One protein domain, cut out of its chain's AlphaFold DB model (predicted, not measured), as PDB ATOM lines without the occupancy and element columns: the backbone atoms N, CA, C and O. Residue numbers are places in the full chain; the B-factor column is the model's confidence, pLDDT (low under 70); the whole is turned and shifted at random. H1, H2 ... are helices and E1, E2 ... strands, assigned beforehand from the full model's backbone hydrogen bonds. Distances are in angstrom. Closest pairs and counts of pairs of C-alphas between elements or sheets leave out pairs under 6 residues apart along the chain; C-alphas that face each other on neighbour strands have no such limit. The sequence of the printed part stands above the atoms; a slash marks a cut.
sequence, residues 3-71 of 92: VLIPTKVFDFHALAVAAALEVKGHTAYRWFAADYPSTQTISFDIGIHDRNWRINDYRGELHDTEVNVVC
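This is residues 3 to 71 of the 92 residues of an uncharacterized protein of Betaproteobacteria bacterium UKL13-2 (UniProt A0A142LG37). The domain has two small lobes: at one end H1 packs on the parallel pair of strands E1 and E2, and at the other end E3, E4 and E5 form a separate antiparallel sheet. H1 and E3 lie toward opposite ends, E1 and E2 lie near the middle, and the last stretch comes back to E1, where residues 69 to 70 pair with residues 3 to 4. The printed part has 69 residues with one named helix and five named strands, in the order E1, H1, E2, E3, E4, E5; the class is mixed, helices and strands. The larger sheet has the order E3, E4, E5. The whole is only just compact, close to loose, with a radius of gyration of the C-alphas of 12.9 A and spans of 37 by 27 by 18 A.

E1 is residues 3 to 7, 12.3 A long from first to last C-alpha, beginning at C-alpha 3 (-38.956, -54.088, -26.791). H1 is residues 12 to 23, 16.6 A long, ending at C-alpha 23 (-37.832, -65.716, -32.896). E2 is residues 27 to 32, 16.0 A. E3 is residues 41 to 46, 16.5 A. E4, the longest strand by residues, is residues 51 to 57, 20.4 A. E5 is residues 60 to 63, 10.0 A, ending at C-alpha 63 (-47.648, -47.932, -21.379).

E1, H1 and E2 form a strand-helix-strand unit, two parallel neighbour strands with a helix between them along the chain, and its crossover is right-handed. E1 and E2 are parallel at 25 degrees, with N 5 and O 29 within hydrogen-bond range at 2.8 A. The closest C-alphas of H1 and E2 are those of Ala 18 and Ala 28, 5.2 A apart. Those of E1 and H1 are Thr 7 and Ala 14, 6.6 A apart. In H1 every O i to N i+4 pair is within hydrogen-bond range. E3, E4 and E5 form a meander, each strand the antiparallel neighbour of the one before. The hairpin E3 and E4 stands at 171 degrees, with N 43 and O 54 within hydrogen-bond range at 2.9 A. The hairpin E4 and E5 stands at 165 degrees, with N 62 and O 55 within range at 2.8 A. H1 is not on this sheet, and E2 is apart from E3, E4 and E5.

The two C-alphas farthest apart are those of Val 23 and Ile 48, 39.0 A. The C-alphas of the first and last printed residues, Val 3 and Cys 71, are 6.9 A apart. The printed part has no cut. No link is long; the link from E2 to E3, with 8 residues, is short, and the other four are tight. The mean pLDDT of the printed part is 94.0, and no printed residue is under 70.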
ATOM      1  N   VAL A   3     -40.058 -54.943 -26.340       97.44
ATOM      2  CA  VAL A   3     -38.956 -54.088 -26.791       97.44
ATOM      3  C   VAL A   3     -39.512 -53.000 -27.695       97.44
ATOM      4  O   VAL A   3     -40.067 -53.303 -28.748       97.44
ATOM      5  N   LEU A   4     -39.341 -51.741 -27.302       96.31
ATOM      6  CA  LEU A   4     -39.695 -50.582 -28.115       96.31
ATOM      7  C   LEU A   4     -38.540 -50.239 -29.060       96.31
ATOM      8  O   LEU A   4     -37.406 -50.050 -28.623       96.31
ATOM      9  N   ILE A   5     -38.832 -50.131 -30.354       95.62
ATOM     10  CA  ILE A   5     -37.864 -49.811 -31.405       95.62
ATOM     11  C   ILE A   5     -38.359 -48.574 -32.161       95.62
ATOM     12  O   ILE A   5     -39.137 -48.713 -33.109       95.62
ATOM     13  N   PRO A   6     -37.928 -47.362 -31.772       93.50
ATOM     14  CA  PRO A   6     -38.104 -46.168 -32.589       93.50
ATOM     15  C   PRO A   6     -37.436 -46.357 -33.953       93.50
ATOM     16  O   PRO A   6     -36.260 -46.714 -34.031       93.50
ATOM     17  N   THR A   7     -38.186 -46.158 -35.033       93.12
ATOM     18  CA  THR A   7     -37.733 -46.456 -36.393       93.12
ATOM     19  C   THR A   7     -38.432 -45.579 -37.439       93.12
ATOM     20  O   THR A   7     -39.345 -44.813 -37.143       93.12
ATOM     21  N   LYS A   8     -37.987 -45.691 -38.693       90.62
ATOM     22  CA  LYS A   8     -38.605 -45.092 -39.882       90.62
ATOM     23  C   LYS A   8     -39.146 -46.162 -40.829       90.62
ATOM     24  O   LYS A   8     -38.767 -47.336 -40.738       90.62
ATOM     25  N   VAL A   9     -40.009 -45.745 -41.755       88.25
ATOM     26  CA  VAL A   9     -40.486 -46.606 -42.847       88.25
ATOM     27  C   VAL A   9     -39.278 -47.111 -43.648       88.25
ATOM     28  O   VAL A   9     -38.326 -46.366 -43.884       88.25
ATOM     29  N   PHE A  10     -39.300 -48.392 -44.020       88.00
ATOM     30  CA  PHE A  10     -38.230 -49.082 -44.756       88.00
ATOM     31  C   PHE A  10     -36.872 -49.214 -44.034       88.00
ATOM     32  O   PHE A  10     -35.870 -49.535 -44.671       88.00
ATOM     33  N   ASP A  11     -36.798 -49.041 -42.709       91.25
ATOM     34  CA  ASP A  11     -35.592 -49.419 -41.957       91.25
ATOM     35  C   ASP A  11     -35.449 -50.954 -41.883       91.25
ATOM     36  O   ASP A  11     -35.995 -51.622 -40.998       91.25
ATOM     37  N   PHE A  12     -34.691 -51.513 -42.828       93.00
ATOM     38  CA  PHE A  12     -34.431 -52.952 -42.920       93.00
ATOM     39  C   PHE A  12     -33.782 -53.524 -41.654       93.00
ATOM     40  O   PHE A  12     -34.111 -54.626 -41.223       93.00
ATOM     41  N   HIS A  13     -32.891 -52.770 -41.015       92.88
ATOM     42  CA  HIS A  13     -32.223 -53.239 -39.808       92.88
ATOM     43  C   HIS A  13     -33.209 -53.318 -38.632       92.88
ATOM     44  O   HIS A  13     -33.115 -54.228 -37.815       92.88
ATOM     45  N   ALA A  14     -34.179 -52.401 -38.538       94.12
ATOM     46  CA  ALA A  14     -35.197 -52.442 -37.489       94.12
ATOM     47  C   ALA A  14     -36.148 -53.623 -37.707       94.12
ATOM     48  O   ALA A  14     -36.560 -54.267 -36.746       94.12
ATOM     49  N   LEU A  15     -36.448 -53.938 -38.971       95.12
ATOM     50  CA  LEU A  15     -37.182 -55.145 -39.338       95.12
ATOM     51  C   LEU A  15     -36.409 -56.417 -38.950       95.12
ATOM     52  O   LEU A  15     -36.985 -57.296 -38.318       95.12
ATOM     53  N   ALA A  16     -35.113 -56.493 -39.266       96.19
ATOM     54  CA  ALA A  16     -34.275 -57.644 -38.929       96.19
ATOM     55  C   ALA A  16     -34.168 -57.862 -37.410       96.19
ATOM     56  O   ALA A  16     -34.301 -58.988 -36.933       96.19
ATOM     57  N   VAL A  17     -33.987 -56.785 -36.636       95.75
ATOM     58  CA  VAL A  17     -33.968 -56.849 -35.166       95.75
ATOM     59  C   VAL A  17     -35.319 -57.300 -34.617       95.75
ATOM     60  O   VAL A  17     -35.351 -58.175 -33.755       95.75
ATOM     61  N   ALA A  18     -36.430 -56.748 -35.118       96.75
ATOM     62  CA  ALA A  18     -37.767 -57.156 -34.695       96.75
ATOM     63  C   ALA A  18     -38.005 -58.654 -34.943       96.75
ATOM     64  O   ALA A  18     -38.388 -59.363 -34.017       96.75
ATOM     65  N   ALA A  19     -37.668 -59.152 -36.137       97.69
ATOM     66  CA  ALA A  19     -37.787 -60.569 -36.471       97.69
ATOM     67  C   ALA A  19     -36.923 -61.457 -35.556       97.69
ATOM     68  O   ALA A  19     -37.383 -62.480 -35.056       97.69
ATOM     69  N   ALA A  20     -35.678 -61.055 -35.277       97.75
ATOM     70  CA  ALA A  20     -34.801 -61.802 -34.376       97.75
ATOM     71  C   ALA A  20     -35.320 -61.835 -32.925       97.75
ATOM     72  O   ALA A  20     -35.149 -62.838 -32.231       97.75
ATOM     73  N   LEU A  21     -35.951 -60.753 -32.458       97.69
ATOM     74  CA  LEU A  21     -36.592 -60.691 -31.142       97.69
ATOM     75  C   LEU A  21     -37.818 -61.607 -31.073       97.69
ATOM     76  O   LEU A  21     -37.963 -62.348 -30.101       97.69
ATOM     77  N   GLU A  22     -38.652 -61.605 -32.111       97.69
ATOM     78  CA  GLU A  22     -39.831 -62.471 -32.215       97.69
ATOM     79  C   GLU A  22     -39.447 -63.957 -32.204       97.69
ATOM     80  O   GLU A  22     -40.030 -64.733 -31.449       97.69
ATOM     81  N   VAL A  23     -38.386 -64.345 -32.924       98.31
ATOM     82  CA  VAL A  23     -37.832 -65.716 -32.896       98.31
ATOM     83  C   VAL A  23     -37.400 -66.143 -31.486       98.31
ATOM     84  O   VAL A  23     -37.489 -67.320 -31.140       98.31
ATOM     85  N   LYS A  24     -36.965 -65.202 -30.642       97.94
ATOM     86  CA  LYS A  24     -36.592 -65.459 -29.240       97.94
ATOM     87  C   LYS A  24     -37.775 -65.408 -28.262       97.94
ATOM     88  O   LYS A  24     -37.561 -65.452 -27.051       97.94
ATOM     89  N   GLY A  25     -39.012 -65.288 -28.748       98.06
ATOM     90  CA  GLY A  25     -40.202 -65.171 -27.899       98.06
ATOM     91  C   GLY A  25     -40.320 -63.809 -27.209       98.06
ATOM     92  O   GLY A  25     -40.857 -63.695 -26.105       98.06
ATOM     93  N   HIS A  26     -39.757 -62.757 -27.802       97.94
ATOM     94  CA  HIS A  26     -39.939 -61.380 -27.349       97.94
ATOM     95  C   HIS A  26     -40.913 -60.642 -28.266       97.94
ATOM     96  O   HIS A  26     -41.037 -60.946 -29.446       97.94
ATOM     97  N   THR A  27     -41.598 -59.641 -27.725       97.25
ATOM     98  CA  THR A  27     -42.518 -58.797 -28.485       97.25
ATOM     99  C   THR A  27     -41.777 -57.548 -28.936       97.25
ATOM    100  O   THR A  27     -41.347 -56.750 -28.102       97.25
ATOM    101  N   ALA A  28     -41.633 -57.361 -30.246       97.00
ATOM    102  CA  ALA A  28     -41.044 -56.157 -30.817       97.00
ATOM    103  C   ALA A  28     -42.135 -55.132 -31.174       97.00
ATOM    104  O   ALA A  28     -43.001 -55.376 -32.015       97.00
ATOM    105  N   TYR A  29     -42.079 -53.955 -30.559       95.88
ATOM    106  CA  TYR A  29     -42.947 -52.826 -30.865       95.88
ATOM    107  C   TYR A  29     -42.168 -51.804 -31.696       95.88
ATOM    108  O   TYR A  29     -41.347 -51.050 -31.174       95.88
ATOM    109  N   ARG A  30     -42.392 -51.797 -33.012       94.19
ATOM    110  CA  ARG A  30     -41.784 -50.818 -33.924       94.19
ATOM    111  C   ARG A  30     -42.606 -49.535 -33.907       94.19
ATOM    112  O   ARG A  30     -43.744 -49.540 -34.364       94.19
ATOM    113  N   TRP A  31     -42.018 -48.465 -33.387       93.69
ATOM    114  CA  TRP A  31     -42.643 -47.152 -33.278       93.69
ATOM    115  C   TRP A  31     -42.150 -46.242 -34.402       93.69
ATOM    116  O   TRP A  31     -40.943 -46.036 -34.538       93.69
ATOM    117  N   PHE A  32     -43.064 -45.718 -35.216       92.00
ATOM    118  CA  PHE A  32     -42.738 -44.897 -36.379       92.00
ATOM    119  C   PHE A  32     -43.036 -43.433 -36.075       92.00
ATOM    120  O   PHE A  32     -44.177 -43.001 -36.128       92.00
ATOM    121  N   ALA A  33     -42.005 -42.630 -35.811       88.69
ATOM    122  CA  ALA A  33     -42.208 -41.223 -35.446       88.69
ATOM    123  C   ALA A  33     -42.936 -40.397 -36.532       88.69
ATOM    124  O   ALA A  33     -43.543 -39.380 -36.222       88.69
ATOM    125  N   ALA A  34     -42.887 -40.835 -37.796       89.81
ATOM    126  CA  ALA A  34     -43.580 -40.191 -38.915       89.81
ATOM    127  C   ALA A  34     -45.115 -40.340 -38.869       89.81
ATOM    128  O   ALA A  34     -45.806 -39.579 -39.540       89.81
ATOM    129  N   ASP A  35     -45.632 -41.287 -38.082       90.06
ATOM    130  CA  ASP A  35     -47.068 -41.542 -37.901       90.06
ATOM    131  C   ASP A  35     -47.706 -40.574 -36.884       90.06
ATOM    132  O   ASP A  35     -48.929 -40.470 -36.763       90.06
ATOM    133  N   TYR A  36     -46.878 -39.819 -36.155       88.06
ATOM    134  CA  TYR A  36     -47.339 -38.789 -35.236       88.06
ATOM    135  C   TYR A  36     -47.630 -37.465 -35.967       88.06
ATOM    136  O   TYR A  36     -46.795 -37.010 -36.753       88.06
ATOM    137  N   PRO A  37     -48.742 -36.765 -35.668       91.69
ATOM    138  CA  PRO A  37     -49.839 -37.139 -34.766       91.69
ATOM    139  C   PRO A  37     -51.033 -37.801 -35.484       91.69
ATOM    140  O   PRO A  37     -52.090 -37.970 -34.883       91.69
ATOM    141  N   SER A  38     -50.925 -38.072 -36.788       90.12
ATOM    142  CA  SER A  38     -52.069 -38.384 -37.654       90.12
ATOM    143  C   SER A  38     -52.667 -39.767 -37.402       90.12
ATOM    144  O   SER A  38     -53.887 -39.910 -37.407       90.12
ATOM    145  N   THR A  39     -51.827 -40.777 -37.187       91.38
ATOM    146  CA  THR A  39     -52.239 -42.176 -36.977       91.38
ATOM    147  C   THR A  39     -51.798 -42.723 -35.622       91.38
ATOM    148  O   THR A  39     -52.245 -43.795 -35.213       91.38
ATOM    149  N   GLN A  40     -50.957 -41.978 -34.907       93.75
ATOM    150  CA  GLN A  40     -50.460 -42.326 -33.586       93.75
ATOM    151  C   GLN A  40     -50.301 -41.081 -32.720       93.75
ATOM    152  O   GLN A  40     -49.901 -40.019 -33.190       93.75
ATOM    153  N   THR A  41     -50.545 -41.226 -31.421       95.44
ATOM    154  CA  THR A  41     -50.281 -40.178 -30.432       95.44
ATOM    155  C   THR A  41     -49.293 -40.666 -29.382       95.44
ATOM    156  O   THR A  41     -49.193 -41.861 -29.104       95.44
ATOM    157  N   ILE A  42     -48.535 -39.730 -28.814       93.81
ATOM    158  CA  ILE A  42     -47.654 -39.964 -27.675       93.81
ATOM    159  C   ILE A  42     -47.968 -38.920 -26.609       93.81
ATOM    160  O   ILE A  42     -48.154 -37.739 -26.916       93.81
ATOM    161  N   SER A  43     -48.072 -39.357 -25.363       93.62
ATOM    162  CA  SER A  43     -48.302 -38.490 -24.211       93.62
ATOM    163  C   SER A  43     -47.219 -38.737 -23.178       93.62
ATOM    164  O   SER A  43     -46.866 -39.884 -22.909       93.62
ATOM    165  N   PHE A  44     -46.712 -37.650 -22.605       93.06
ATOM    166  CA  PHE A  44     -45.721 -37.659 -21.540       93.06
ATOM    167  C   PHE A  44     -46.327 -36.969 -20.326       93.06
ATOM    168  O   PHE A  44     -46.866 -35.870 -20.453       93.06
ATOM    169  N   ASP A  45     -46.214 -37.607 -19.171       93.62
ATOM    170  CA  ASP A  45     -46.486 -37.011 -17.873       93.62
ATOM    171  C   ASP A  45     -45.174 -36.989 -17.086       93.62
ATOM    172  O   ASP A  45     -44.538 -38.024 -16.866       93.62
ATOM    173  N   ILE A  46     -44.718 -35.784 -16.757       91.38
ATOM    174  CA  ILE A  46     -43.425 -35.544 -16.123       91.38
ATOM    175  C   ILE A  46     -43.701 -34.853 -14.793       91.38
ATOM    176  O   ILE A  46     -43.807 -33.628 -14.715       91.38
ATOM    177  N   GLY A  47     -43.811 -35.663 -13.747       91.75
ATOM    178  CA  GLY A  47     -43.836 -35.217 -12.365       91.75
ATOM    179  C   GLY A  47     -42.427 -35.051 -11.786       91.75
ATOM    180  O   GLY A  47     -41.413 -35.370 -12.409       91.75
ATOM    181  N   ILE A  48     -42.359 -34.563 -10.543       88.44
ATOM    182  CA  ILE A  48     -41.092 -34.412  -9.802       88.44
ATOM    183  C   ILE A  48     -40.452 -35.785  -9.524       88.44
ATOM    184  O   ILE A  48     -39.228 -35.917  -9.560       88.44
ATOM    185  N   HIS A  49     -41.278 -36.805  -9.278       88.31
ATOM    186  CA  HIS A  49     -40.840 -38.164  -8.942       88.31
ATOM    187  C   HIS A  49     -41.287 -39.224  -9.953       88.31
ATOM    188  O   HIS A  49     -40.653 -40.273 -10.029       88.31
ATOM    189  N   ASP A  50     -42.292 -38.916 -10.773       88.06
ATOM    190  CA  ASP A  50     -42.894 -39.867 -11.702       88.06
ATOM    191  C   ASP A  50     -42.655 -39.431 -13.144       88.06
ATOM    192  O   ASP A  50     -42.723 -38.248 -13.483       88.06
ATOM    193  N   ARG A  51     -42.344 -40.399 -14.006       90.12
ATOM    194  CA  ARG A  51     -42.159 -40.179 -15.440       90.12
ATOM    195  C   ARG A  51     -42.889 -41.274 -16.178       90.12
ATOM    196  O   ARG A  51     -42.342 -42.357 -16.344       90.12
ATOM    197  N   ASN A  52     -44.081 -40.949 -16.646       94.25
ATOM    198  CA  ASN A  52     -44.926 -41.898 -17.345       94.25
ATOM    199  C   ASN A  52     -45.064 -41.440 -18.790       94.25
ATOM    200  O   ASN A  52     -45.192 -40.249 -19.086       94.25
ATOM    201  N   TRP A  53     -45.044 -42.385 -19.713       95.19
ATOM    202  CA  TRP A  53     -45.365 -42.104 -21.100       95.19
ATOM    203  C   TRP A  53     -46.256 -43.202 -21.651       95.19
ATOM    204  O   TRP A  53     -46.203 -44.352 -21.218       95.19
ATOM    205  N   ARG A  54     -47.093 -42.827 -22.613       96.25
ATOM    206  CA  ARG A  54     -47.963 -43.765 -23.316       96.25
ATOM    207  C   ARG A  54     -48.019 -43.448 -24.797       96.25
ATOM    208  O   ARG A  54     -47.995 -42.280 -25.192       96.25
ATOM    209  N   ILE A  55     -48.090 -44.497 -25.602       96.31
ATOM    210  CA  ILE A  55     -48.270 -44.430 -27.051       96.31
ATOM    211  C   ILE A  55     -49.636 -45.024 -27.368       96.31
ATOM    212  O   ILE A  55     -49.948 -46.107 -26.888       96.31
ATOM    213  N   ASN A  56     -50.436 -44.341 -28.179       96.00
ATOM    214  CA  ASN A  56     -51.713 -44.860 -28.656       96.00
ATOM    215  C   ASN A  56     -51.699 -44.928 -30.184       96.00
ATOM    216  O   ASN A  56     -51.489 -43.904 -30.843       96.00
ATOM    217  N   ASP A  57     -51.894 -46.125 -30.731       94.38
ATOM    218  CA  ASP A  57     -51.953 -46.401 -32.166       94.38
ATOM    219  C   ASP A  57     -53.012 -47.464 -32.507       94.38
ATOM    220  O   ASP A  57     -53.826 -47.865 -31.676       94.38
ATOM    221  N   TYR A  58     -53.012 -47.954 -33.750       92.38
ATOM    222  CA  TYR A  58     -53.952 -48.987 -34.204       92.38
ATOM    223  C   TYR A  58     -53.821 -50.333 -33.467       92.38
ATOM    224  O   TYR A  58     -54.701 -51.184 -33.599       92.38
ATOM    225  N   ARG A  59     -52.727 -50.565 -32.729       92.12
ATOM    226  CA  ARG A  59     -52.508 -51.768 -31.912       92.12
ATOM    227  C   ARG A  59     -53.057 -51.598 -30.493       92.12
ATOM    228  O   ARG A  59     -53.068 -52.574 -29.747       92.12
ATOM    229  N   GLY A  60     -53.502 -50.393 -30.140       93.69
ATOM    230  CA  GLY A  60     -53.995 -50.018 -28.824       93.69
ATOM    231  C   GLY A  60     -53.038 -49.087 -28.087       93.69
ATOM    232  O   GLY A  60     -52.195 -48.411 -28.677       93.69
ATOM    233  N   GLU A  61     -53.189 -49.059 -26.768       95.50
ATOM    234  CA  GLU A  61     -52.361 -48.248 -25.887       95.50
ATOM    235  C   GLU A  61     -51.169 -49.065 -25.370       95.50
ATOM    236  O   GLU A  61     -51.321 -50.210 -24.942       95.50
ATOM    237  N   LEU A  62     -49.977 -48.478 -25.436       96.19
ATOM    238  CA  LEU A  62     -48.734 -49.007 -24.892       96.19
ATOM    239  C   LEU A  62     -48.257 -48.090 -23.767       96.19
ATOM    240  O   LEU A  62     -47.926 -46.931 -24.025       96.19
ATOM    241  N   HIS A  63     -48.168 -48.630 -22.554       96.12
ATOM    242  CA  HIS A  63     -47.648 -47.932 -21.379       96.12
ATOM    243  C   HIS A  63     -46.152 -48.192 -21.180       96.12
ATOM    244  O   HIS A  63     -45.621 -49.242 -21.550       96.12
ATOM    245  N   ASP A  64     -45.470 -47.239 -20.554       94.75
ATOM    246  CA  ASP A  64     -44.057 -47.322 -20.181       94.75
ATOM    247  C   ASP A  64     -43.735 -48.556 -19.324       94.75
ATOM    248  O   ASP A  64     -42.744 -49.243 -19.577       94.75
ATOM    249  N   THR A  65     -44.615 -48.896 -18.382       95.44
ATOM    250  CA  THR A  65     -44.488 -50.070 -17.499       95.44
ATOM    251  C   THR A  65     -44.508 -51.408 -18.242       95.44
ATOM    252  O   THR A  65     -44.005 -52.410 -17.731       95.44
ATOM    253  N   GLU A  66     -45.045 -51.447 -19.462       96.44
ATOM    254  CA  GLU A  66     -45.059 -52.650 -20.294       96.44
ATOM    255  C   GLU A  66     -43.771 -52.829 -21.104       96.44
ATOM    256  O   GLU A  66     -43.519 -53.920 -21.623       96.44
ATOM    257  N   VAL A  67     -42.965 -51.774 -21.261       96.81
ATOM    258  CA  VAL A  67     -41.741 -51.796 -22.064       96.81
ATOM    259  C   VAL A  67     -40.539 -52.119 -21.193       96.81
ATOM    260  O   VAL A  67     -40.148 -51.362 -20.314       96.81
ATOM    261  N   ASN A  68     -39.885 -53.242 -21.489       97.31
ATOM    262  CA  ASN A  68     -38.696 -53.661 -20.749       97.31
ATOM    263  C   ASN A  68     -37.418 -53.009 -21.287       97.31
ATOM    264  O   ASN A  68     -36.476 -52.779 -20.536       97.31
ATOM    265  N   VAL A  69     -37.355 -52.772 -22.600       96.19
ATOM    266  CA  VAL A  69     -36.152 -52.273 -23.279       96.19
ATOM    267  C   VAL A  69     -36.543 -51.294 -24.376       96.19
ATOM    268  O   VAL A  69     -37.435 -51.577 -25.176       96.19
ATOM    269  N   VAL A  70     -35.817 -50.179 -24.467       94.50
ATOM    270  CA  VAL A  70     -35.884 -49.254 -25.603       94.50
ATOM    271  C   VAL A  70     -34.614 -49.402 -26.438       94.50
ATOM    272  O   VAL A  70     -33.511 -49.114 -25.978       94.50
ATOM    273  N   CYS A  71     -34.760 -49.858 -27.681       93.81
ATOM    274  CA  CYS A  71     -33.661 -50.017 -28.626       93.81
ATOM    275  C   CYS A  71     -33.536 -48.758 -29.491       93.81
ATOM    276  O   CYS A  71     -34.114 -48.664 -30.574       93.81
TER     277      CYS A  71